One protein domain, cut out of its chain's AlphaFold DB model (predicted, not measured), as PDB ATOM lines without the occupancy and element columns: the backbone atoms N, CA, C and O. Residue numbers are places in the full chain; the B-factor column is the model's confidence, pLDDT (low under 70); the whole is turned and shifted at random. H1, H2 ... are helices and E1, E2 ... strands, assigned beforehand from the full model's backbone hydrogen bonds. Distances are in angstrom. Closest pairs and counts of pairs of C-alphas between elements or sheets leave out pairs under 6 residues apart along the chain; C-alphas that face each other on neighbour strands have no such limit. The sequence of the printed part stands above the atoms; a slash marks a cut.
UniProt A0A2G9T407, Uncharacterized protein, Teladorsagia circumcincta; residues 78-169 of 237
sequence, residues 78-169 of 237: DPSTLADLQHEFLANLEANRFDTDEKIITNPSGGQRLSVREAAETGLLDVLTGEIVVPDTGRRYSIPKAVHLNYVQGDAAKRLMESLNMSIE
ATOM      1  N   ASP A  78      11.993 -46.598  -1.025       69.25
ATOM      2  CA  ASP A  78      11.883 -45.684  -2.170       69.25
ATOM      3  C   ASP A  78      10.438 -45.166  -2.367       69.25
ATOM      4  O   ASP A  78       9.575 -45.903  -2.866       69.25
ATOM      5  N   PRO A  79      10.135 -43.902  -1.988       77.62
ATOM      6  CA  PRO A  79       8.775 -43.344  -2.009       77.62
ATOM      7  C   PRO A  79       8.172 -43.269  -3.417       77.62
ATOM      8  O   PRO A  79       6.951 -43.224  -3.564       77.62
ATOM      9  N   SER A  80       9.020 -43.282  -4.449       80.31
ATOM     10  CA  SER A  80       8.607 -43.320  -5.851       80.31
ATOM     11  C   SER A  80       7.824 -44.596  -6.185       80.31
ATOM     12  O   SER A  80       6.742 -44.532  -6.761       80.31
ATOM     13  N   THR A  81       8.303 -45.750  -5.717       80.38
ATOM     14  CA  THR A  81       7.681 -47.055  -5.991       80.38
ATOM     15  C   THR A  81       6.308 -47.210  -5.335       80.38
ATOM     16  O   THR A  81       5.413 -47.834  -5.902       80.38
ATOM     17  N   LEU A  82       6.113 -46.614  -4.154       79.94
ATOM     18  CA  LEU A  82       4.818 -46.596  -3.478       79.94
ATOM     19  C   LEU A  82       3.808 -45.730  -4.239       79.94
ATOM     20  O   LEU A  82       2.653 -46.128  -4.377       79.94
ATOM     21  N   ALA A  83       4.247 -44.574  -4.743       84.69
ATOM     22  CA  ALA A  83       3.401 -43.687  -5.533       84.69
ATOM     23  C   ALA A  83       2.933 -44.362  -6.834       84.69
ATOM     24  O   ALA A  83       1.754 -44.272  -7.177       84.69
ATOM     25  N   ASP A  84       3.819 -45.101  -7.509       85.50
ATOM     26  CA  ASP A  84       3.470 -45.861  -8.715       85.50
ATOM     27  C   ASP A  84       2.405 -46.934  -8.424       85.50
ATOM     28  O   ASP A  84       1.420 -47.052  -9.155       85.50
ATOM     29  N   LEU A  85       2.542 -47.662  -7.310       83.75
ATOM     30  CA  LEU A  85       1.570 -48.677  -6.881       83.75
ATOM     31  C   LEU A  85       0.217 -48.070  -6.498       83.75
ATOM     32  O   LEU A  85      -0.832 -48.623  -6.826       83.75
ATOM     33  N   GLN A  86       0.225 -46.921  -5.822       86.81
ATOM     34  CA  GLN A  86      -0.999 -46.177  -5.527       86.81
ATOM     35  C   GLN A  86      -1.694 -45.735  -6.818       86.81
ATOM     36  O   GLN A  86      -2.911 -45.880  -6.938       86.81
ATOM     37  N   HIS A  87      -0.937 -45.238  -7.797       87.44
ATOM     38  CA  HIS A  87      -1.483 -44.808  -9.079       87.44
ATOM     39  C   HIS A  87      -2.093 -45.977  -9.869       87.44
ATOM     40  O   HIS A  87      -3.205 -45.855 -10.381       87.44
ATOM     41  N   GLU A  88      -1.411 -47.123  -9.923       86.25
ATOM     42  CA  GLU A  88      -1.921 -48.347 -10.557       86.25
ATOM     43  C   GLU A  88      -3.221 -48.828  -9.894       86.25
ATOM     44  O   GLU A  88      -4.218 -49.106 -10.562       86.25
ATOM     45  N   PHE A  89      -3.246 -48.857  -8.562       86.50
ATOM     46  CA  PHE A  89      -4.424 -49.247  -7.796       86.50
ATOM     47  C   PHE A  89      -5.634 -48.341  -8.064       86.50
ATOM     48  O   PHE A  89      -6.749 -48.834  -8.269       86.50
ATOM     49  N   LEU A  90      -5.427 -47.022  -8.092       88.25
ATOM     50  CA  LEU A  90      -6.492 -46.065  -8.393       88.25
ATOM     51  C   LEU A  90      -6.979 -46.201  -9.841       88.25
ATOM     52  O   LEU A  90      -8.189 -46.210 -10.069       88.25
ATOM     53  N   ALA A  91      -6.070 -46.398 -10.800       87.69
ATOM     54  CA  ALA A  91      -6.426 -46.639 -12.198       87.69
ATOM     55  C   ALA A  91      -7.285 -47.907 -12.365       87.69
ATOM     56  O   ALA A  91      -8.273 -47.900 -13.099       87.69
ATOM     57  N   ASN A  92      -6.966 -48.976 -11.629       86.00
ATOM     58  CA  ASN A  92      -7.743 -50.216 -11.633       86.00
ATOM     59  C   ASN A  92      -9.156 -50.038 -11.048       86.00
ATOM     60  O   ASN A  92     -10.122 -50.618 -11.550       86.00
ATOM     61  N   LEU A  93      -9.317 -49.201 -10.020       86.69
ATOM     62  CA  LEU A  93     -10.643 -48.859  -9.493       86.69
ATOM     63  C   LEU A  93     -11.472 -48.046 -10.493       86.69
ATOM     64  O   LEU A  93     -12.653 -48.343 -10.694       86.69
ATOM     65  N   GLU A  94     -10.855 -47.071 -11.158       86.88
ATOM     66  CA  GLU A  94     -11.512 -46.270 -12.195       86.88
ATOM     67  C   GLU A  94     -11.941 -47.144 -13.388       86.88
ATOM     68  O   GLU A  94     -13.076 -47.033 -13.868       86.88
ATOM     69  N   ALA A  95     -11.087 -48.085 -13.812       85.06
ATOM     70  CA  ALA A  95     -11.403 -49.068 -14.849       85.06
ATOM     71  C   ALA A  95     -12.628 -49.929 -14.482       85.06
ATOM     72  O   ALA A  95     -13.494 -50.181 -15.325       85.06
ATOM     73  N   ASN A  96     -12.766 -50.285 -13.202       82.62
ATOM     74  CA  ASN A  96     -13.905 -51.027 -12.656       82.62
ATOM     75  C   ASN A  96     -15.151 -50.166 -12.372       82.62
ATOM     76  O   ASN A  96     -16.059 -50.605 -11.655       82.62
ATOM     77  N   ARG A  97     -15.238 -48.953 -12.946       84.19
ATOM     78  CA  ARG A  97     -16.373 -48.026 -12.761       84.19
ATOM     79  C   ARG A  97     -16.669 -47.795 -11.276       84.19
ATOM     80  O   ARG A  97     -17.830 -47.814 -10.856       84.19
ATOM     81  N   PHE A  98     -15.620 -47.680 -10.468       85.75
ATOM     82  CA  PHE A  98     -15.730 -47.300  -9.071       85.75
ATOM     83  C   PHE A  98     -15.387 -45.818  -8.921       85.75
ATOM     84  O   PHE A  98     -14.416 -45.349  -9.509       85.75
ATOM     85  N   ASP A  99     -16.201 -45.089  -8.161       87.81
ATOM     86  CA  ASP A  99     -15.951 -43.681  -7.873       87.81
ATOM     87  C   ASP A  99     -14.892 -43.579  -6.766       87.81
ATOM     88  O   ASP A  99     -15.131 -43.943  -5.613       87.81
ATOM     89  N   THR A 100     -13.682 -43.154  -7.132       86.12
ATOM     90  CA  THR A 100     -12.539 -43.071  -6.213       86.12
ATOM     91  C   THR A 100     -12.624 -41.874  -5.267       86.12
ATOM     92  O   THR A 100     -11.975 -41.905  -4.217       86.12
ATOM     93  N   ASP A 101     -13.453 -40.875  -5.598       86.69
ATOM     94  CA  ASP A 101     -13.682 -39.662  -4.809       86.69
ATOM     95  C   ASP A 101     -14.834 -39.829  -3.805       86.69
ATOM     96  O   ASP A 101     -15.010 -39.014  -2.890       86.69
ATOM     97  N   GLU A 102     -15.599 -40.920  -3.910       87.38
ATOM     98  CA  GLU A 102     -16.672 -41.220  -2.973       87.38
ATOM     99  C   GLU A 102     -16.120 -41.519  -1.568       87.38
ATOM    100  O   GLU A 102     -15.228 -42.346  -1.363       87.38
ATOM    101  N   LYS A 103     -16.694 -40.856  -0.558       88.19
ATOM    102  CA  LYS A 103     -16.270 -40.948   0.848       88.19
ATOM    103  C   LYS A 103     -16.772 -42.224   1.524       88.19
ATOM    104  O   LYS A 103     -17.684 -42.196   2.359       88.19
ATOM    105  N   ILE A 104     -16.161 -43.341   1.152       88.75
ATOM    106  CA  ILE A 104     -16.549 -44.690   1.575       88.75
ATOM    107  C   ILE A 104     -15.766 -45.234   2.778       88.75
ATOM    108  O   ILE A 104     -16.246 -46.160   3.440       88.75
ATOM    109  N   ILE A 105     -14.590 -44.674   3.080       90.50
ATOM    110  CA  ILE A 105     -13.722 -45.119   4.179       90.50
ATOM    111  C   ILE A 105     -13.883 -44.147   5.347       90.50
ATOM    112  O   ILE A 105     -13.782 -42.939   5.186       90.50
ATOM    113  N   THR A 106     -14.143 -44.657   6.544       90.62
ATOM    114  CA  THR A 106     -14.270 -43.862   7.767       90.62
ATOM    115  C   THR A 106     -13.010 -44.017   8.600       90.62
ATOM    116  O   THR A 106     -12.663 -45.123   9.012       90.62
ATOM    117  N   ASN A 107     -12.339 -42.901   8.875       88.88
ATOM    118  CA  ASN A 107     -11.193 -42.877   9.767       88.88
ATOM    119  C   ASN A 107     -11.669 -43.024  11.229       88.88
ATOM    120  O   ASN A 107     -12.402 -42.154  11.706       88.88
ATOM    121  N   PRO A 108     -11.253 -44.067  11.972       82.06
ATOM    122  CA  PRO A 108     -11.630 -44.231  13.377       82.06
ATOM    123  C   PRO A 108     -11.058 -43.172  14.319       82.06
ATOM    124  O   PRO A 108     -11.646 -42.932  15.369       82.06
ATOM    125  N   SER A 109      -9.944 -42.539  13.953       79.75
ATOM    126  CA  SER A 109      -9.295 -41.497  14.747       79.75
ATOM    127  C   SER A 109     -10.083 -40.189  14.751       79.75
ATOM    128  O   SER A 109     -10.275 -39.546  15.779       79.75
ATOM    129  N   GLY A 110     -10.545 -39.780  13.566       77.31
ATOM    130  CA  GLY A 110     -11.185 -38.480  13.356       77.31
ATOM    131  C   GLY A 110     -12.690 -38.548  13.115       77.31
ATOM    132  O   GLY A 110     -13.328 -37.506  12.997       77.31
ATOM    133  N   GLY A 111     -13.258 -39.747  12.938       81.69
ATOM    134  CA  GLY A 111     -14.632 -39.942  12.455       81.69
ATOM    135  C   GLY A 111     -14.883 -39.376  11.050       81.69
ATOM    136  O   GLY A 111     -16.013 -39.386  10.563       81.69
ATOM    137  N   GLN A 112     -13.841 -38.858  10.398       88.62
ATOM    138  CA  GLN A 112     -13.914 -38.258   9.079       88.62
ATOM    139  C   GLN A 112     -14.032 -39.355   8.033       88.62
ATOM    140  O   GLN A 112     -13.300 -40.345   8.062       88.62
ATOM    141  N   ARG A 113     -14.962 -39.166   7.099       89.75
ATOM    142  CA  ARG A 113     -15.060 -40.020   5.921       89.75
ATOM    143  C   ARG A 113     -14.127 -39.485   4.848       89.75
ATOM    144  O   ARG A 113     -14.229 -38.312   4.488       89.75
ATOM    145  N   LEU A 114     -13.253 -40.355   4.377       91.50
ATOM    146  CA  LEU A 114     -12.258 -40.111   3.351       91.50
ATOM    147  C   LEU A 114     -12.614 -40.907   2.101       91.50
ATOM    148  O   LEU A 114     -13.262 -41.963   2.171       91.50
ATOM    149  N   SER A 115     -12.198 -40.374   0.960       92.94
ATOM    150  CA  SER A 115     -12.242 -41.098  -0.303       92.94
ATOM    151  C   SER A 115     -11.168 -42.188  -0.355       92.94
ATOM    152  O   SER A 115     -10.291 -42.262   0.511       92.94
ATOM    153  N   VAL A 116     -11.222 -43.069  -1.357       90.81
ATOM    154  CA  VAL A 116     -10.188 -44.107  -1.512       90.81
ATOM    155  C   VAL A 116      -8.838 -43.489  -1.834       90.81
ATOM    156  O   VAL A 116      -7.826 -43.911  -1.276       90.81
ATOM    157  N   ARG A 117      -8.842 -42.467  -2.696       91.00
ATOM    158  CA  ARG A 117      -7.654 -41.686  -3.047       91.00
ATOM    159  C   ARG A 117      -7.027 -41.066  -1.802       91.00
ATOM    160  O   ARG A 117      -5.864 -41.324  -1.515       91.00
ATOM    161  N   GLU A 118      -7.825 -40.350  -1.011       91.38
ATOM    162  CA  GLU A 118      -7.364 -39.734   0.237       91.38
ATOM    163  C   GLU A 118      -6.861 -40.786   1.235       91.38
ATOM    164  O   GLU A 118      -5.841 -40.588   1.893       91.38
ATOM    165  N   ALA A 119      -7.544 -41.925   1.363       90.88
ATOM    166  CA  ALA A 119      -7.132 -42.988   2.276       90.88
ATOM    167  C   ALA A 119      -5.793 -43.629   1.869       90.88
ATOM    168  O   ALA A 119      -4.991 -43.948   2.748       90.88
ATOM    169  N   ALA A 120      -5.540 -43.798   0.568       89.75
ATOM    170  CA  ALA A 120      -4.263 -44.292   0.061       89.75
ATOM    171  C   ALA A 120      -3.139 -43.267   0.291       89.75
ATOM    172  O   ALA A 120      -2.087 -43.623   0.818       89.75
ATOM    173  N   GLU A 121      -3.382 -41.990  -0.017       87.88
ATOM    174  CA  GLU A 121      -2.409 -40.900   0.159       87.88
ATOM    175  C   GLU A 121      -2.068 -40.643   1.635       87.88
ATOM    176  O   GLU A 121      -0.907 -40.448   1.991       87.88
ATOM    177  N   THR A 122      -3.068 -40.685   2.521       87.88
ATOM    178  CA  THR A 122      -2.877 -40.517   3.974       87.88
ATOM    179  C   THR A 122      -2.256 -41.742   4.647       87.88
ATOM    180  O   THR A 122      -1.900 -41.677   5.824       87.88
ATOM    181  N   GLY A 123      -2.137 -42.865   3.931       87.25
ATOM    182  CA  GLY A 123      -1.657 -44.134   4.477       87.25
ATOM    183  C   GLY A 123      -2.652 -44.822   5.419       87.25
ATOM    184  O   GLY A 123      -2.280 -45.778   6.099       87.25
ATOM    185  N   LEU A 124      -3.910 -44.364   5.465       90.81
ATOM    186  CA  LEU A 124      -4.999 -45.059   6.158       90.81
ATOM    187  C   LEU A 124      -5.302 -46.404   5.486       90.81
ATOM    188  O   LEU A 124      -5.679 -47.353   6.167       90.81
ATOM    189  N   LEU A 125      -5.140 -46.489   4.165       90.44
ATOM    190  CA  LEU A 125      -5.197 -47.722   3.388       90.44
ATOM    191  C   LEU A 125      -3.789 -48.059   2.887       90.44
ATOM    192  O   LEU A 125      -3.219 -47.337   2.073       90.44
ATOM    193  N   ASP A 126      -3.247 -49.180   3.348       89.12
ATOM    194  CA  ASP A 126      -1.990 -49.729   2.852       89.12
ATOM    195  C   ASP A 126      -2.266 -50.527   1.570       89.12
ATOM    196  O   ASP A 126      -2.778 -51.645   1.619       89.12
ATOM    197  N   VAL A 127      -1.939 -49.942   0.414       85.38
ATOM    198  CA  VAL A 127      -2.148 -50.548  -0.916       85.38
ATOM    199  C   VAL A 127      -1.284 -51.801  -1.115       85.38
ATOM    200  O   VAL A 127      -1.664 -52.697  -1.861       85.38
ATOM    201  N   LEU A 128      -0.155 -51.920  -0.407       81.25
ATOM    202  CA  LEU A 128       0.738 -53.078  -0.524       81.25
ATOM    203  C   LEU A 128       0.137 -54.332   0.099       81.25
ATOM    204  O   LEU A 128       0.312 -55.440  -0.407       81.25
ATOM    205  N   THR A 129      -0.507 -54.157   1.249       81.81
ATOM    206  CA  THR A 129      -1.023 -55.265   2.058       81.81
ATOM    207  C   THR A 129      -2.538 -55.401   1.972       81.81
ATOM    208  O   THR A 129      -3.074 -56.453   2.320       81.81
ATOM    209  N   GLY A 130      -3.240 -54.372   1.493       85.50
ATOM    210  CA  GLY A 130      -4.696 -54.319   1.514       85.50
ATOM    211  C   GLY A 130      -5.258 -54.212   2.928       85.50
ATOM    212  O   GLY A 130      -6.302 -54.795   3.232       85.50
ATOM    213  N   GLU A 131      -4.554 -53.519   3.822       90.62
ATOM    214  CA  GLU A 131      -4.946 -53.354   5.220       90.62
ATOM    215  C   GLU A 131      -5.263 -51.892   5.544       90.62
ATOM    216  O   GLU A 131      -4.629 -50.965   5.050       90.62
ATOM    217  N   ILE A 132      -6.241 -51.680   6.423       91.19
ATOM    218  CA  ILE A 132      -6.561 -50.366   6.977       91.19
ATOM    219  C   ILE A 132      -5.685 -50.127   8.208       91.19
ATOM    220  O   ILE A 132      -5.774 -50.871   9.192       91.19
ATOM    221  N   VAL A 133      -4.858 -49.089   8.171       90.81
ATOM    222  CA  VAL A 133      -3.923 -48.708   9.233       90.81
ATOM    223  C   VAL A 133      -4.493 -47.535  10.017       90.81
ATOM    224  O   VAL A 133      -4.612 -46.429   9.510       90.81
ATOM    225  N   VAL A 134      -4.826 -47.756  11.286       89.25
ATOM    226  CA  VAL A 134      -5.322 -46.679  12.152       89.25
ATOM    227  C   VAL A 134      -4.148 -45.844  12.660       89.25
ATOM    228  O   VAL A 134      -3.345 -46.389  13.425       89.25
ATOM    229  N   PRO A 135      -4.048 -44.544  12.323       83.94
ATOM    230  CA  PRO A 135      -2.874 -43.740  12.659       83.94
ATOM    231  C   PRO A 135      -2.687 -43.556  14.174       83.94
ATOM    232  O   PRO A 135      -1.556 -43.566  14.646       83.94
ATOM    233  N   ASP A 136      -3.768 -43.496  14.959       83.75
ATOM    234  CA  ASP A 136      -3.676 -43.261  16.415       83.75
ATOM    235  C   ASP A 136      -3.086 -44.444  17.182       83.75
ATOM    236  O   ASP A 136      -2.409 -44.284  18.193       83.75
ATOM    237  N   THR A 137      -3.405 -45.659  16.733       86.56
ATOM    238  CA  THR A 137      -3.039 -46.894  17.441       86.56
ATOM    239  C   THR A 137      -1.944 -47.672  16.722       86.56
ATOM    240  O   THR A 137      -1.439 -48.646  17.276       86.56
ATOM    241  N   GLY A 138      -1.631 -47.305  15.475       84.75
ATOM    242  CA  GLY A 138      -0.780 -48.069  14.562       84.75
ATOM    243  C   GLY A 138      -1.329 -49.460  14.221       84.75
ATOM    244  O   GLY A 138      -0.622 -50.276  13.629       84.75
ATOM    245  N   ARG A 139      -2.567 -49.780  14.626       89.75
ATOM    246  CA  ARG A 139      -3.155 -51.105  14.417       89.75
ATOM    247  C   ARG A 139      -3.610 -51.243  12.976       89.75
ATOM    248  O   ARG A 139      -4.301 -50.373  12.450       89.75
ATOM    249  N   ARG A 140      -3.272 -52.386  12.389       90.75
ATOM    250  CA  ARG A 140      -3.689 -52.773  11.046       90.75
ATOM    251  C   ARG A 140      -4.884 -53.714  11.116       90.75
ATOM    252  O   ARG A 140      -4.933 -54.619  11.957       90.75
ATOM    253  N   TYR A 141      -5.860 -53.486  10.252       91.69
ATOM    254  CA  TYR A 141      -7.063 -54.296  10.131       91.69
ATOM    255  C   TYR A 141      -7.227 -54.726   8.680       91.69
ATOM    256  O   TYR A 141      -7.243 -53.889   7.786       91.69
ATOM    257  N   SER A 142      -7.413 -56.022   8.441       91.56
ATOM    258  CA  SER A 142      -7.770 -56.506   7.107       91.56
ATOM    259  C   SER A 142      -9.106 -55.914   6.647       91.56
ATOM    260  O   SER A 142      -9.988 -55.669   7.477       91.56
ATOM    261  N   ILE A 143      -9.292 -55.729   5.335       90.62
ATOM    262  CA  ILE A 143     -10.535 -55.175   4.762       90.62
ATOM    263  C   ILE A 143     -11.803 -55.870   5.302       90.62
ATOM    264  O   ILE A 143     -12.700 -55.167   5.771       90.62
ATOM    265  N   PRO A 144     -11.896 -57.218   5.370       92.00
ATOM    266  CA  PRO A 144     -13.074 -57.871   5.940       92.00
ATOM    267  C   PRO A 144     -13.315 -57.478   7.397       92.00
ATOM    268  O   PRO A 144     -14.449 -57.243   7.806       92.00
ATOM    269  N   LYS A 145     -12.255 -57.373   8.203       91.06
ATOM    270  CA  LYS A 145     -12.361 -56.962   9.606       91.06
ATOM    271  C   LYS A 145     -12.758 -55.489   9.728       91.06
ATOM    272  O   LYS A 145     -13.553 -55.156  10.601       91.06
ATOM    273  N   ALA A 146     -12.264 -54.631   8.841       90.56
ATOM    274  CA  ALA A 146     -12.625 -53.218   8.778       90.56
ATOM    275  C   ALA A 146     -14.118 -53.013   8.456       90.56
ATOM    276  O   ALA A 146     -14.743 -52.129   9.039       90.56
ATOM    277  N   VAL A 147     -14.718 -53.873   7.624       92.88
ATOM    278  CA  VAL A 147     -16.176 -53.883   7.386       92.88
ATOM    279  C   VAL A 147     -16.946 -54.211   8.664       92.88
ATOM    280  O   VAL A 147     -17.882 -53.500   9.013       92.88
ATOM    281  N   HIS A 148     -16.528 -55.238   9.413       92.94
ATOM    282  CA  HIS A 148     -17.169 -55.588  10.692       92.94
ATOM    283  C   HIS A 148     -17.077 -54.458  11.729       92.94
ATOM    284  O   HIS A 148     -17.956 -54.322  12.576       92.94
ATOM    285  N   LEU A 149     -16.019 -53.646  11.662       90.00
ATOM    286  CA  LEU A 149     -15.803 -52.483  12.524       90.00
ATOM    287  C   LEU A 149     -16.463 -51.197  11.990       90.00
ATOM    288  O   LEU A 149     -16.343 -50.156  12.626       90.00
ATOM    289  N   ASN A 150     -17.182 -51.260  10.861       89.81
ATOM    290  CA  ASN A 150     -17.787 -50.117  10.164       89.81
ATOM    291  C   ASN A 150     -16.787 -49.035   9.710       89.81
ATOM    292  O   ASN A 150     -17.157 -47.876   9.535       89.81
ATOM    293  N   TYR A 151     -15.522 -49.394   9.488       90.38
ATOM    294  CA  TYR A 151     -14.531 -48.475   8.916       90.38
ATOM    295  C   TYR A 151     -14.636 -48.395   7.395       90.38
ATOM    296  O   TYR A 151     -14.256 -47.391   6.806       90.38
ATOM    297  N   VAL A 152     -15.164 -49.429   6.742       91.00
ATOM    298  CA  VAL A 152     -15.357 -49.469   5.288       91.00
ATOM    299  C   VAL A 152     -16.747 -50.023   5.000       91.00
ATOM    300  O   VAL A 152     -17.186 -50.966   5.660       91.00
ATOM    301  N   GLN A 153     -17.450 -49.454   4.021       89.69
ATOM    302  CA  GLN A 153     -18.731 -50.004   3.574       89.69
ATOM    303  C   GLN A 153     -18.545 -51.380   2.911       89.69
ATOM    304  O   GLN A 153     -17.548 -51.634   2.240       89.69
ATOM    305  N   GLY A 154     -19.514 -52.284   3.077       88.62
ATOM    306  CA  GLY A 154     -19.396 -53.663   2.586       88.62
ATOM    307  C   GLY A 154     -19.249 -53.782   1.064       88.62
ATOM    308  O   GLY A 154     -18.465 -54.602   0.592       88.62
ATOM    309  N   ASP A 155     -19.960 -52.958   0.296       88.44
ATOM    310  CA  ASP A 155     -19.899 -52.997  -1.174       88.44
ATOM    311  C   ASP A 155     -18.598 -52.397  -1.712       88.44
ATOM    312  O   ASP A 155     -17.968 -52.960  -2.606       88.44
ATOM    313  N   ALA A 156     -18.145 -51.314  -1.085       86.81
ATOM    314  CA  ALA A 156     -16.830 -50.730  -1.296       86.81
ATOM    315  C   ALA A 156     -15.697 -51.729  -1.024       86.81
ATOM    316  O   ALA A 156     -14.806 -51.916  -1.847       86.81
ATOM    317  N   ALA A 157     -15.754 -52.415   0.117       89.31
ATOM    318  CA  ALA A 157     -14.742 -53.376   0.530       89.31
ATOM    319  C   ALA A 157     -14.541 -54.504  -0.487       89.31
ATOM    320  O   ALA A 157     -13.406 -54.904  -0.728       89.31
ATOM    321  N   LYS A 158     -15.618 -54.998  -1.110       89.00
ATOM    322  CA  LYS A 158     -15.522 -56.021  -2.164       89.00
ATOM    323  C   LYS A 158     -14.713 -55.524  -3.355       89.00
ATOM    324  O   LYS A 158     -13.785 -56.203  -3.771       89.00
ATOM    325  N   ARG A 159     -15.011 -54.314  -3.831       87.25
ATOM    326  CA  ARG A 159     -14.310 -53.710  -4.971       87.25
ATOM    327  C   ARG A 159     -12.845 -53.413  -4.667       87.25
ATOM    328  O   ARG A 159     -11.999 -53.655  -5.518       87.25
ATOM    329  N   LEU A 160     -12.548 -52.953  -3.448       87.00
ATOM    330  CA  LEU A 160     -11.170 -52.763  -2.981       87.00
ATOM    331  C   LEU A 160     -10.404 -54.088  -2.961       87.00
ATOM    332  O   LEU A 160      -9.267 -54.146  -3.410       87.00
ATOM    333  N   MET A 161     -11.021 -55.168  -2.473       86.88
ATOM    334  CA  MET A 161     -10.392 -56.492  -2.509       86.88
ATOM    335  C   MET A 161     -10.169 -56.971  -3.949       86.88
ATOM    336  O   MET A 161      -9.105 -57.492  -4.258       86.88
ATOM    337  N   GLU A 162     -11.134 -56.771  -4.844       85.38
ATOM    338  CA  GLU A 162     -11.011 -57.163  -6.254       85.38
ATOM    339  C   GLU A 162      -9.880 -56.416  -6.978       85.38
ATOM    340  O   GLU A 162      -9.091 -57.051  -7.678       85.38
ATOM    341  N   SER A 163      -9.748 -55.099  -6.787       82.69
ATOM    342  CA  SER A 163      -8.689 -54.318  -7.441       82.69
ATOM    343  C   SER A 163      -7.296 -54.615  -6.879       82.69
ATOM    344  O   SER A 163      -6.330 -54.672  -7.640       82.69
ATOM    345  N   LEU A 164      -7.183 -54.877  -5.572       79.25
ATOM    346  CA  LEU A 164      -5.920 -55.295  -4.953       79.25
ATOM    347  C   LEU A 164      -5.489 -56.695  -5.404       79.25
ATOM    348  O   LEU A 164      -4.296 -56.951  -5.567       79.25
ATOM    349  N   ASN A 165      -6.444 -57.595  -5.651       72.25
ATOM    350  CA  ASN A 165      -6.145 -58.926  -6.167       72.25
ATOM    351  C   ASN A 165      -5.576 -58.883  -7.599       72.25
ATOM    352  O   ASN A 165      -4.712 -59.700  -7.913       72.25
ATOM    353  N   MET A 166      -6.000 -57.934  -8.447       57.69
ATOM    354  CA  MET A 166      -5.473 -57.794  -9.814       57.69
ATOM    355  C   MET A 166      -4.032 -57.279  -9.863       57.69
ATOM    356  O   MET A 166      -3.216 -57.839 -10.596       57.69
ATOM    357  N   SER A 167      -3.685 -56.280  -9.043       56.88
ATOM    358  CA  SER A 167      -2.339 -55.683  -9.060       56.88
ATOM    359  C   SER A 167      -1.233 -56.715  -8.768       56.88
ATOM    360  O   SER A 167      -0.148 -56.670  -9.350       56.88
ATOM    361  N   ILE A 168      -1.513 -57.742  -7.951       57.59
ATOM    362  CA  ILE A 168      -0.534 -58.802  -7.654       57.59
ATOM    363  C   ILE A 168      -0.280 -59.741  -8.843       57.59
ATOM    364  O   ILE A 168       0.837 -60.240  -9.011       57.59
ATOM    365  N   GLU A 169      -1.299 -59.985  -9.670       59.00
ATOM    366  CA  GLU A 169      -1.201 -60.843 -10.852       59.00
ATOM    367  C   GLU A 169      -0.518 -60.105 -12.013       59.00
ATOM    368  O   GLU A 169       0.351 -60.682 -12.678       59.00
TER     369      GLU A 169
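What this domain is: This is residues 78 to 169 of the 237 residues of an uncharacterized protein of Teladorsagia circumcincta (UniProt A0A2G9T407). Two long helices, H1 and H4, meet at a steep angle on one side of the model, and the rest is gathered over them: the short helix H2 near the middle, a small strand hairpin E1-E2 with helix H3 directly after it, and much loop. H3 and H4 fold back on each other, and H4 then runs on to reach the later part of H1. The printed part has 92 residues, with four named helices and two named strands in the order H1, H2, E1, E2, H3, H4; the two strands are antiparallel and the class is mostly helix. It is compact, with a radius of gyration of the C-alphas of 12.1 A, and rounded, spanning 31 by 29 by 21 A.

Where its parts are: Find C-alpha 79 at (8.775, -43.344, -2.009); from there H1 runs through residues 79 to 95, 24.6 A from first to last C-alpha. After a stretch with no named element, residues 96 to 115, look for H2 at residues 116 to 121, beginning at C-alpha 116 at (-10.188, -44.107, -1.512). E1 is residues 131 to 133 and E2 residues 140 to 142. H3, residues 143 to 148, follows at once. H4, residues 154 to 169, covers 23.7 A and ends at C-alpha 169 at (-1.201, -60.843, -10.852).

How they stand to each other: Start at H1, whose residues 86 to 90 alone only just touch H2, with 3 pairs of C-alphas within 8 A; the closest are those of Gln 86 and Ala 120, 6.7 A apart. The two form a helical hairpin, at a shallow tilt of 6 degrees, opposite ways. With residues 88 to 93 alone H1 touches H4, at a steep tilt of 59 degrees, opposite ways, the closest C-alphas being those of Asn 92 and Ser 163, 5.9 A apart. H4 touches H3 with residues 154 to 161 alone, the closest C-alphas being those of Val 147 and Gly 154, 5.8 A apart; this helical hairpin has a shallow tilt of 13 degrees. Look next at the hairpin of E1 and E2, antiparallel at 152 degrees, where N 132 and O 141 are within hydrogen-bond range at 2.8 A. Residues 125 to 126 also pair, antiparallel, with residues 131 to 132 of E1. The closest C-alphas of E1 and H3 are those of Glu 131 and Ile 143, 5.9 A apart. H1 is apart from both strands and from H3. In H1, H2 and H3 every O i to N i+4 pair is within hydrogen-bond range; in H4, 10 of 12 are.

The domain as a whole: The two C-alphas farthest apart, those of Gly 110 and Glu 169, are 34.4 A from each other. The printed part has no cut. The link from H1 to H2 is long, with 20 residues. Mean pLDDT of the printed part is 85.7; look for values under 70 at residue 78 and residues 166 to 169.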